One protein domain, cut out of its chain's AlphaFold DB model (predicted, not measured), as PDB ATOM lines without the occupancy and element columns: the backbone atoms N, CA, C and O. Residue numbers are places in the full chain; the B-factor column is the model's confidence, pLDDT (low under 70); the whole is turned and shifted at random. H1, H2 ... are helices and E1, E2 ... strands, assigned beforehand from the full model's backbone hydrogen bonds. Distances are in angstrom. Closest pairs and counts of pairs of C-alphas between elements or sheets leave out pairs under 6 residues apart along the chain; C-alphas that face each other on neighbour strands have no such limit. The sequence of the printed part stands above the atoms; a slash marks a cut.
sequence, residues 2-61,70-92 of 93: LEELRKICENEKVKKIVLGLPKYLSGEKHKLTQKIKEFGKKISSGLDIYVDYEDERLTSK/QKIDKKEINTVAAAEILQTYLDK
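What this domain is: This is residues 2 to 61 and 70 to 92 of the 93 residues of the protein "Holliday junction resolvase RuvX" of bacterium (Candidatus Torokbacteria) CG_4_10_14_0_2_um_filter_35_8 (UniProt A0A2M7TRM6). A ribbon of two parallel strands, E1 and E2, has H2 packed along it and residues 81 to 90 of H3 crossing it; H1 sits at one end, and residues 70 to 76 stick out. The 83 printed residues run H1, E1, H2, E2, H3, of mixed class. The whole is only just compact, close to loose: radius of gyration of the C-alphas 13.8 A, spans 35 by 32 by 25 A.

How they stand to each other: Start at H1, residues 2 to 11; it only just touches H2, residues 31 to 47, with 3 pairs of C-alphas within 8 A, the closest Arg 6 and Leu 47, 6.3 A. E1, residues 16 to 21, and E2, residues 50 to 55, are parallel at 30 degrees; find N 19 and O 52 within hydrogen-bond range, 2.9 A. E1, H2, E2 form a strand-helix-strand unit, parallel neighbours with a helix between, its crossover right-handed. The closest C-alphas of E1 and H3, residues 74 to 90, are Gly 20 and Ile 85, 6.2 A. In H1, H2 and H3 every O i to N i+4 pair is within hydrogen-bond range.

Where its parts are: Find C-alpha 2 at (115.558, -108.126, 134.512), where H1 begins. H3 runs 24.5 A to C-alpha 90 at (129.900, -126.455, 127.112).

The domain as a whole: Residues 62 to 69 are cut out; C-alphas 61 and 70 are 14.9 A apart. The model's pLDDT is under 70 at residues 23 to 31, 56 to 61 and 70 to 72.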
ATOM      1  N   LEU A   2     114.566-108.524 135.537       83.81
ATOM      2  CA  LEU A   2     115.558-108.126 134.512       83.81
ATOM      3  C   LEU A   2     116.661-107.214 135.068       83.81
ATOM      4  O   LEU A   2     117.815-107.398 134.718       83.81
ATOM      5  N   GLU A   3     116.318-106.301 135.976       89.12
ATOM      6  CA  GLU A   3     117.293-105.408 136.621       89.12
ATOM      7  C   GLU A   3     118.315-106.152 137.494       89.12
ATOM      8  O   GLU A   3     119.499-105.847 137.484       89.12
ATOM      9  N   GLU A   4     117.876-107.181 138.217       91.88
ATOM     10  CA  GLU A   4     118.782-108.005 139.026       91.88
ATOM     11  C   GLU A   4     119.692-108.849 138.129       91.88
ATOM     12  O   GLU A   4     120.888-108.957 138.379       91.88
ATOM     13  N   LEU A   5     119.143-109.382 137.030       90.12
ATOM     14  CA  LEU A   5     119.933-110.093 136.029       90.12
ATOM     15  C   LEU A   5     120.955-109.165 135.357       90.12
ATOM     16  O   LEU A   5     122.094-109.580 135.167       90.12
ATOM     17  N   ARG A   6     120.578-107.913 135.050       91.62
ATOM     18  CA  ARG A   6     121.479-106.879 134.518       91.62
ATOM     19  C   ARG A   6     122.687-106.694 135.428       91.62
ATOM     20  O   ARG A   6     123.807-106.860 134.963       91.62
ATOM     21  N   LYS A   7     122.452-106.432 136.718       94.50
ATOM     22  CA  LYS A   7     123.524-106.228 137.705       94.50
ATOM     23  C   LYS A   7     124.489-107.407 137.754       94.50
ATOM     24  O   LYS A   7     125.696-107.206 137.740       94.50
ATOM     25  N   ILE A   8     123.965-108.637 137.781       93.44
ATOM     26  CA  ILE A   8     124.800-109.846 137.765       93.44
ATOM     27  C   ILE A   8     125.634-109.895 136.482       93.44
ATOM     28  O   ILE A   8     126.841-110.102 136.543       93.44
ATOM     29  N   CYS A   9     125.014-109.669 135.323       93.12
ATOM     30  CA  CYS A   9     125.719-109.742 134.048       93.12
ATOM     31  C   CYS A   9     126.809-108.675 133.907       93.12
ATOM     32  O   CYS A   9     127.871-108.965 133.363       93.12
ATOM     33  N   GLU A  10     126.563-107.465 134.404       92.75
ATOM     34  CA  GLU A  10     127.535-106.369 134.398       92.75
ATOM     35  C   GLU A  10     128.700-106.650 135.357       92.75
ATOM     36  O   GLU A  10     129.861-106.522 134.962       92.75
ATOM     37  N   ASN A  11     128.409-107.106 136.580       95.94
ATOM     38  CA  ASN A  11     129.423-107.419 137.591       95.94
ATOM     39  C   ASN A  11     130.323-108.588 137.166       95.94
ATOM     40  O   ASN A  11     131.546-108.502 137.270       95.94
ATOM     41  N   GLU A  12     129.720-109.653 136.641       94.88
ATOM     42  CA  GLU A  12     130.417-110.876 136.229       94.88
ATOM     43  C   GLU A  12     130.908-110.821 134.770       94.88
ATOM     44  O   GLU A  12     131.510-111.771 134.270       94.88
ATOM     45  N   LYS A  13     130.663-109.709 134.060       93.69
ATOM     46  CA  LYS A  13     131.023-109.501 132.642       93.69
ATOM     47  C   LYS A  13     130.519-110.625 131.728       93.69
ATOM     48  O   LYS A  13     131.229-111.105 130.836       93.69
ATOM     49  N   VAL A  14     129.277-111.042 131.950       94.06
ATOM     50  CA  VAL A  14     128.626-112.122 131.204       94.06
ATOM     51  C   VAL A  14     128.435-111.705 129.750       94.06
ATOM     52  O   VAL A  14     127.781-110.709 129.456       94.06
ATOM     53  N   LYS A  15     128.971-112.504 128.823       92.06
ATOM     54  CA  LYS A  15     128.800-112.289 127.373       92.06
ATOM     55  C   LYS A  15     127.670-113.109 126.761       92.06
ATOM     56  O   LYS A  15     127.185-112.783 125.679       92.06
ATOM     57  N   LYS A  16     127.292-114.203 127.420       94.12
ATOM     58  CA  LYS A  16     126.303-115.153 126.926       94.12
ATOM     59  C   LYS A  16     125.548-115.782 128.087       94.12
ATOM     60  O   LYS A  16     126.154-116.161 129.082       94.12
ATOM     61  N   ILE A  17     124.241-115.922 127.921       94.44
ATOM     62  CA  ILE A  17     123.359-116.665 128.818       94.44
ATOM     63  C   ILE A  17     122.874-117.908 128.078       94.44
ATOM     64  O   ILE A  17     122.477-117.828 126.917       94.44
ATOM     65  N   VAL A  18     122.878-119.049 128.758       93.88
ATOM     66  CA  VAL A  18     122.297-120.292 128.246       93.88
ATOM     67  C   VAL A  18     120.994-120.545 128.995       93.88
ATOM     68  O   VAL A  18     120.981-120.596 130.223       93.88
ATOM     69  N   LEU A  19     119.890-120.671 128.262       91.44
ATOM     70  CA  LEU A  19     118.589-121.033 128.816       91.44
ATOM     71  C   LEU A  19     118.235-122.446 128.384       91.44
ATOM     72  O   LEU A  19     118.158-122.736 127.189       91.44
ATOM     73  N   GLY A  20     117.955-123.322 129.336       87.88
ATOM     74  CA  GLY A  20     117.451-124.627 128.969       87.88
ATOM     75  C   GLY A  20     116.004-124.557 128.456       87.88
ATOM     76  O   GLY A  20     115.193-123.702 128.829       87.88
ATOM     77  N   LEU A  21     115.707-125.410 127.481       84.50
ATOM     78  CA  LEU A  21     114.422-125.522 126.811       84.50
ATOM     79  C   LEU A  21     113.840-126.904 127.096       84.50
ATOM     80  O   LEU A  21     114.306-127.887 126.510       84.50
ATOM     81  N   PRO A  22     112.771-126.994 127.903       73.12
ATOM     82  CA  PRO A  22     112.066-128.244 128.087       73.12
ATOM     83  C   PRO A  22     111.428-128.633 126.754       73.12
ATOM     84  O   PRO A  22     110.686-127.852 126.138       73.12
ATOM     85  N   LYS A  23     111.717-129.853 126.305       63.69
ATOM     86  CA  LYS A  23     111.034-130.504 125.188       63.69
ATOM     87  C   LYS A  23     110.442-131.809 125.684       63.69
ATOM     88  O   LYS A  23     111.109-132.583 126.364       63.69
ATOM     89  N   TYR A  24     109.191-132.071 125.319       55.22
ATOM     90  CA  TYR A  24     108.621-133.391 125.543       55.22
ATOM     91  C   TYR A  24     109.362-134.427 124.698       55.22
ATOM     92  O   TYR A  24     109.726-134.163 123.549       55.22
ATOM     93  N   LEU A  25     109.496-135.638 125.240       52.78
ATOM     94  CA  LEU A  25     109.950-136.818 124.497       52.78
ATOM     95  C   LEU A  25     109.077-137.099 123.253       52.78
ATOM     96  O   LEU A  25     109.549-137.740 122.323       52.78
ATOM     97  N   SER A  26     107.839-136.585 123.213       53.44
ATOM     98  CA  SER A  26     106.905-136.703 122.081       53.44
ATOM     99  C   SER A  26     107.152-135.715 120.931       53.44
ATOM    100  O   SER A  26     106.513-135.835 119.891       53.44
ATOM    101  N   GLY A  27     108.046-134.728 121.083       53.12
ATOM    102  CA  GLY A  27     108.343-133.741 120.035       53.12
ATOM    103  C   GLY A  27     107.357-132.568 119.920       53.12
ATOM    104  O   GLY A  27     107.595-131.653 119.127       53.12
ATOM    105  N   GLU A  28     106.288-132.522 120.723       54.66
ATOM    106  CA  GLU A  28     105.356-131.387 120.730       54.66
ATOM    107  C   GLU A  28     105.932-130.149 121.441       54.66
ATOM    108  O   GLU A  28     106.602-130.227 122.476       54.66
ATOM    109  N   LYS A  29     105.652-128.961 120.886       54.72
ATOM    110  CA  LYS A  29     106.103-127.678 121.444       54.72
ATOM    111  C   LYS A  29     105.307-127.351 122.711       54.72
ATOM    112  O   LYS A  29     104.138-126.977 122.639       54.72
ATOM    113  N   HIS A  30     105.953-127.413 123.874       62.00
ATOM    114  CA  HIS A  30     105.340-127.009 125.137       62.00
ATOM    115  C   HIS A  30     105.040-125.498 125.119       62.00
ATOM    116  O   HIS A  30     105.877-124.684 124.720       62.00
ATOM    117  N   LYS A  31     103.873-125.084 125.640       69.38
ATOM    118  CA  LYS A  31     103.570-123.662 125.936       69.38
ATOM    119  C   LYS A  31     104.673-122.978 126.771       69.38
ATOM    120  O   LYS A  31     104.852-121.769 126.682       69.38
ATOM    121  N   LEU A  32     105.425-123.753 127.559       75.31
ATOM    122  CA  LEU A  32     106.545-123.291 128.372       75.31
ATOM    123  C   LEU A  32     107.773-122.964 127.515       75.31
ATOM    124  O   LEU A  32     108.392-121.930 127.732       75.31
ATOM    125  N   THR A  33     108.063-123.759 126.478       80.56
ATOM    126  CA  THR A  33     109.137-123.477 125.513       80.56
ATOM    127  C   THR A  33     108.941-122.107 124.860       80.56
ATOM    128  O   THR A  33     109.900-121.358 124.706       80.56
ATOM    129  N   GLN A  34     107.702-121.752 124.494       83.06
ATOM    130  CA  GLN A  34     107.409-120.430 123.927       83.06
ATOM    131  C   GLN A  34     107.655-119.313 124.941       83.06
ATOM    132  O   GLN A  34     108.362-118.363 124.624       83.06
ATOM    133  N   LYS A  35     107.178-119.469 126.184       85.81
ATOM    134  CA  LYS A  35     107.439-118.501 127.261       85.81
ATOM    135  C   LYS A  35     108.935-118.307 127.529       85.81
ATOM    136  O   LYS A  35     109.372-117.176 127.711       85.81
ATOM    137  N   ILE A  36     109.729-119.381 127.516       88.50
ATOM    138  CA  ILE A  36     111.188-119.299 127.707       88.50
ATOM    139  C   ILE A  36     111.854-118.607 126.517       88.50
ATOM    140  O   ILE A  36     112.733-117.770 126.705       88.50
ATOM    141  N   LYS A  37     111.411-118.881 125.286       89.38
ATOM    142  CA  LYS A  37     111.911-118.174 124.100       89.38
ATOM    143  C   LYS A  37     111.584-116.685 124.134       89.38
ATOM    144  O   LYS A  37     112.457-115.869 123.863       89.38
ATOM    145  N   GLU A  38     110.358-116.321 124.492       91.69
ATOM    146  CA  GLU A  38     109.966-114.922 124.692       91.69
ATOM    147  C   GLU A  38     110.794-114.258 125.793       91.69
ATOM    148  O   GLU A  38     111.219-113.114 125.644       91.69
ATOM    149  N   PHE A  39     111.065-114.978 126.881       91.06
ATOM    150  CA  PHE A  39     111.907-114.482 127.957       91.06
ATOM    151  C   PHE A  39     113.360-114.277 127.512       91.06
ATOM    152  O   PHE A  39     113.914-113.204 127.739       91.06
ATOM    153  N   GLY A  40     113.946-115.240 126.799       93.06
ATOM    154  CA  GLY A  40     115.283-115.107 126.220       93.06
ATOM    155  C   GLY A  40     115.380-113.943 125.234       93.06
ATOM    156  O   GLY A  40     116.346-113.190 125.282       93.06
ATOM    157  N   LYS A  41     114.340-113.697 124.425       93.00
ATOM    158  CA  LYS A  41     114.267-112.493 123.581       93.00
ATOM    159  C   LYS A  41     114.297-111.211 124.408       93.00
ATOM    160  O   LYS A  41     115.054-110.314 124.067       93.00
ATOM    161  N   LYS A  42     113.522-111.135 125.498       93.12
ATOM    162  CA  LYS A  42     113.520-109.967 126.399       93.12
ATOM    163  C   LYS A  42     114.880-109.737 127.056       93.12
ATOM    164  O   LYS A  42     115.279-108.587 127.200       93.12
ATOM    165  N   ILE A  43     115.572-110.807 127.452       93.25
ATOM    166  CA  ILE A  43     116.937-110.728 127.987       93.25
ATOM    167  C   ILE A  43     117.871-110.180 126.915       93.25
ATOM    168  O   ILE A  43     118.552-109.190 127.156       93.25
ATOM    169  N   SER A  44     117.858-110.786 125.729       92.50
ATOM    170  CA  SER A  44     118.774-110.413 124.658       92.50
ATOM    171  C   SER A  44     118.570-108.969 124.207       92.50
ATOM    172  O   SER A  44     119.527-108.207 124.163       92.50
ATOM    173  N   SER A  45     117.321-108.538 123.999       91.12
ATOM    174  CA  SER A  45     117.019-107.155 123.616       91.12
ATOM    175  C   SER A  45     117.212-106.149 124.750       91.12
ATOM    176  O   SER A  45     117.508-104.988 124.500       91.12
ATOM    177  N   GLY A  46     116.952-106.556 125.995       89.69
ATOM    178  CA  GLY A  46     116.969-105.655 127.146       89.69
ATOM    179  C   GLY A  46     118.360-105.445 127.734       89.69
ATOM    180  O   GLY A  46     118.630-104.373 128.273       89.69
ATOM    181  N   LEU A  47     119.223-106.461 127.659       89.56
ATOM    182  CA  LEU A  47     120.556-106.462 128.264       89.56
ATOM    183  C   LEU A  47     121.694-106.438 127.238       89.56
ATOM    184  O   LEU A  47     122.836-106.304 127.654       89.56
ATOM    185  N   ASP A  48     121.398-106.558 125.939       89.19
ATOM    186  CA  ASP A  48     122.398-106.685 124.862       89.19
ATOM    187  C   ASP A  48     123.352-107.880 125.065       89.19
ATOM    188  O   ASP A  48     124.556-107.827 124.827       89.19
ATOM    189  N   ILE A  49     122.794-108.991 125.558       92.00
ATOM    190  CA  ILE A  49     123.523-110.234 125.837       92.00
ATOM    191  C   ILE A  49     123.035-111.332 124.898       92.00
ATOM    192  O   ILE A  49     121.833-111.489 124.657       92.00
ATOM    193  N   TYR A  50     123.964-112.140 124.388       92.94
ATOM    194  CA  TYR A  50     123.614-113.301 123.577       92.94
ATOM    195  C   TYR A  50     122.907-114.353 124.427       92.94
ATOM    196  O   TYR A  50     123.377-114.714 125.505       92.94
ATOM    197  N   VAL A  51     121.786-114.870 123.928       94.62
ATOM    198  CA  VAL A  51     121.051-115.952 124.586       94.62
ATOM    199  C   VAL A  51     121.071-117.175 123.686       94.62
ATOM    200  O   VAL A  51     120.481-117.151 122.606       94.62
ATOM    201  N   ASP A  52     121.720-118.235 124.156       94.00
ATOM    202  CA  ASP A  52     121.661-119.560 123.548       94.00
ATOM    203  C   ASP A  52     120.694-120.461 124.313       94.00
ATOM    204  O   ASP A  52     120.299-120.185 125.450       94.00
ATOM    205  N   TYR A  53     120.290-121.544 123.657       90.69
ATOM    206  CA  TYR A  53     119.318-122.474 124.198       90.69
ATOM    207  C   TYR A  53     119.845-123.900 124.183       90.69
ATOM    208  O   TYR A  53     120.313-124.371 123.149       90.69
ATOM    209  N   GLU A  54     119.681-124.597 125.301       88.69
ATOM    210  CA  GLU A  54     120.121-125.983 125.467       88.69
ATOM    211  C   GLU A  54     118.923-126.900 125.753       88.69
ATOM    212  O   GLU A  54     117.889-126.462 126.244       88.69
ATOM    213  N   ASP A  55     118.991-128.164 125.357       80.44
ATOM    214  CA  ASP A  55     117.845-129.070 125.344       80.44
ATOM    215  C   ASP A  55     117.714-129.853 126.662       80.44
ATOM    216  O   ASP A  55     118.478-130.778 126.931       80.44
ATOM    217  N   GLU A  56     116.706-129.528 127.477       67.06
ATOM    218  CA  GLU A  56     116.472-130.136 128.800       67.06
ATOM    219  C   GLU A  56     115.667-131.452 128.727       67.06
ATOM    220  O   GLU A  56     114.679-131.654 129.433       67.06
ATOM    221  N   ARG A  57     116.033-132.375 127.832       60.12
ATOM    222  CA  ARG A  57     115.253-133.612 127.614       60.12
ATOM    223  C   ARG A  57     115.341-134.640 128.748       60.12
ATOM    224  O   ARG A  57     114.453-135.483 128.871       60.12
ATOM    225  N   LEU A  58     116.398-134.601 129.559       53.34
ATOM    226  CA  LEU A  58     116.700-135.632 130.564       53.34
ATOM    227  C   LEU A  58     116.831-135.089 131.993       53.34
ATOM    228  O   LEU A  58     116.700-135.851 132.949       53.34
ATOM    229  N   THR A  59     117.048-133.788 132.165       55.12
ATOM    230  CA  THR A  59     117.471-133.200 133.442       55.12
ATOM    231  C   THR A  59     116.348-133.112 134.473       55.12
ATOM    232  O   THR A  59     116.581-133.458 135.629       55.12
ATOM    233  N   SER A  60     115.114-132.756 134.093       54.12
ATOM    234  CA  SER A  60     114.023-132.585 135.072       54.12
ATOM    235  C   SER A  60     113.597-133.907 135.731       54.12
ATOM    236  O   SER A  60     113.478-133.972 136.949       54.12
ATOM    237  N   LYS A  61     113.447-134.995 134.958       56.16
ATOM    238  CA  LYS A  61     113.085-136.320 135.507       56.16
ATOM    239  C   LYS A  61     114.215-136.967 136.309       56.16
ATOM    240  O   LYS A  61     113.943-137.636 137.303       56.16
ATOM    241  N   GLN A  70     114.594-137.105 149.478       58.84
ATOM    242  CA  GLN A  70     115.289-136.113 150.292       58.84
ATOM    243  C   GLN A  70     114.446-134.837 150.410       58.84
ATOM    244  O   GLN A  70     113.921-134.328 149.423       58.84
ATOM    245  N   LYS A  71     114.335-134.271 151.622       63.88
ATOM    246  CA  LYS A  71     113.733-132.940 151.861       63.88
ATOM    247  C   LYS A  71     114.657-131.820 151.353       63.88
ATOM    248  O   LYS A  71     115.066-130.960 152.126       63.88
ATOM    249  N   ILE A  72     115.032-131.863 150.082       67.38
ATOM    250  CA  ILE A  72     115.902-130.862 149.462       67.38
ATOM    251  C   ILE A  72     115.055-129.665 149.044       67.38
ATOM    252  O   ILE A  72     113.925-129.809 148.566       67.38
ATOM    253  N   ASP A  73     115.599-128.466 149.243       76.25
ATOM    254  CA  ASP A  73     114.941-127.238 148.826       76.25
ATOM    255  C   ASP A  73     114.845-127.205 147.291       76.25
ATOM    256  O   ASP A  73     115.814-127.450 146.568       76.25
ATOM    257  N   LYS A  74     113.673-126.843 146.759       73.81
ATOM    258  CA  LYS A  74     113.471-126.656 145.312       73.81
ATOM    259  C   LYS A  74     114.505-125.707 144.698       73.81
ATOM    260  O   LYS A  74     114.845-125.850 143.526       73.81
ATOM    261  N   LYS A  75     115.011-124.739 145.464       77.75
ATOM    262  CA  LYS A  75     116.066-123.818 145.031       77.75
ATOM    263  C   LYS A  75     117.392-124.532 144.757       77.75
ATOM    264  O   LYS A  75     118.068-124.186 143.786       77.75
ATOM    265  N   GLU A  76     117.753-125.523 145.567       78.69
ATOM    266  CA  GLU A  76     118.963-126.321 145.357       78.69
ATOM    267  C   GLU A  76     118.817-127.195 144.112       78.69
ATOM    268  O   GLU A  76     119.697-127.183 143.254       78.69
ATOM    269  N   ILE A  77     117.657-127.839 143.936       76.62
ATOM    270  CA  ILE A  77     117.346-128.629 142.732       76.62
ATOM    271  C   ILE A  77     117.468-127.767 141.468       76.62
ATOM    272  O   ILE A  77     118.105-128.173 140.497       76.62
ATOM    273  N   ASN A  78     116.909-126.552 141.488       78.75
ATOM    274  CA  ASN A  78     116.991-125.625 140.358       78.75
ATOM    275  C   ASN A  78     118.430-125.172 140.069       78.75
ATOM    276  O   ASN A  78     118.802-125.032 138.907       78.75
ATOM    277  N   THR A  79     119.244-124.955 141.107       84.81
ATOM    278  CA  THR A  79     120.661-124.587 140.949       84.81
ATOM    279  C   THR A  79     121.453-125.717 140.295       84.81
ATOM    280  O   THR A  79     122.194-125.475 139.346       84.81
ATOM    281  N   VAL A  80     121.252-126.956 140.755       84.12
ATOM    282  CA  VAL A  80     121.891-128.145 140.172       84.12
ATOM    283  C   VAL A  80     121.470-128.318 138.714       84.12
ATOM    284  O   VAL A  80     122.322-128.489 137.850       84.12
ATOM    285  N   ALA A  81     120.175-128.193 138.410       82.25
ATOM    286  CA  ALA A  81     119.687-128.285 137.037       82.25
ATOM    287  C   ALA A  81     120.323-127.223 136.120       82.25
ATOM    288  O   ALA A  81     120.744-127.551 135.012       82.25
ATOM    289  N   ALA A  82     120.448-125.975 136.583       87.81
ATOM    290  CA  ALA A  82     121.098-124.904 135.827       87.81
ATOM    291  C   ALA A  82     122.581-125.197 135.534       87.81
ATOM    292  O   ALA A  82     123.047-124.937 134.423       87.81
ATOM    293  N   ALA A  83     123.309-125.766 136.499       89.31
ATOM    294  CA  ALA A  83     124.703-126.161 136.313       89.31
ATOM    295  C   ALA A  83     124.850-127.281 135.268       89.31
ATOM    296  O   ALA A  83     125.676-127.173 134.366       89.31
ATOM    297  N   GLU A  84     124.002-128.310 135.332       87.06
ATOM    298  CA  GLU A  84     123.996-129.426 134.371       87.06
ATOM    299  C   GLU A  84     123.680-128.965 132.938       87.06
ATOM    300  O   GLU A  84     124.294-129.428 131.975       87.06
ATOM    301  N   ILE A  85     122.746-128.019 132.785       88.56
ATOM    302  CA  ILE A  85     122.423-127.403 131.490       88.56
ATOM    303  C   ILE A  85     123.647-126.700 130.911       88.56
ATOM    304  O   ILE A  85     123.970-126.888 129.737       88.56
ATOM    305  N   LEU A  86     124.329-125.894 131.727       91.50
ATOM    306  CA  LEU A  86     125.521-125.183 131.287       91.50
ATOM    307  C   LEU A  86     126.631-126.164 130.901       91.50
ATOM    308  O   LEU A  86     127.222-125.999 129.839       91.50
ATOM    309  N   GLN A  87     126.871-127.198 131.710       89.75
ATOM    310  CA  GLN A  87     127.868-128.222 131.403       89.75
ATOM    311  C   GLN A  87     127.563-128.915 130.069       89.75
ATOM    312  O   GLN A  87     128.421-128.967 129.195       89.75
ATOM    313  N   THR A  88     126.313-129.339 129.863       89.06
ATOM    314  CA  THR A  88     125.871-129.986 128.615       89.06
ATOM    315  C   THR A  88     126.088-129.097 127.391       89.06
ATOM    316  O   THR A  88     126.418-129.587 126.312       89.06
ATOM    317  N   TYR A  89     125.863-127.790 127.536       91.56
ATOM    318  CA  TYR A  89     126.116-126.828 126.470       91.56
ATOM    319  C   TYR A  89     127.618-126.685 126.185       91.56
ATOM    320  O   TYR A  89     128.018-126.692 125.023       91.56
ATOM    321  N   LEU A  90     128.445-126.582 127.232       91.81
ATOM    322  CA  LEU A  90     129.900-126.455 127.112       91.81
ATOM    323  C   LEU A  90     130.547-127.697 126.491       91.81
ATOM    324  O   LEU A  90     131.451-127.545 125.682       91.81
ATOM    325  N   ASP A  91     130.057-128.898 126.799       91.31
ATOM    326  CA  ASP A  91     130.581-130.163 126.258       91.31
ATOM    327  C   ASP A  91     130.390-130.310 124.734       91.31
ATOM    328  O   ASP A  91     130.967-131.205 124.114       91.31
ATOM    329  N   LYS A  92     129.551-129.467 124.119       87.25
ATOM    330  CA  LYS A  92     129.297-129.450 122.669       87.25
ATOM    331  C   LYS A  92     130.100-128.389 121.918       87.25
ATOM    332  O   LYS A  92     130.024-128.368 120.687       87.25
TER     333      LYS A  92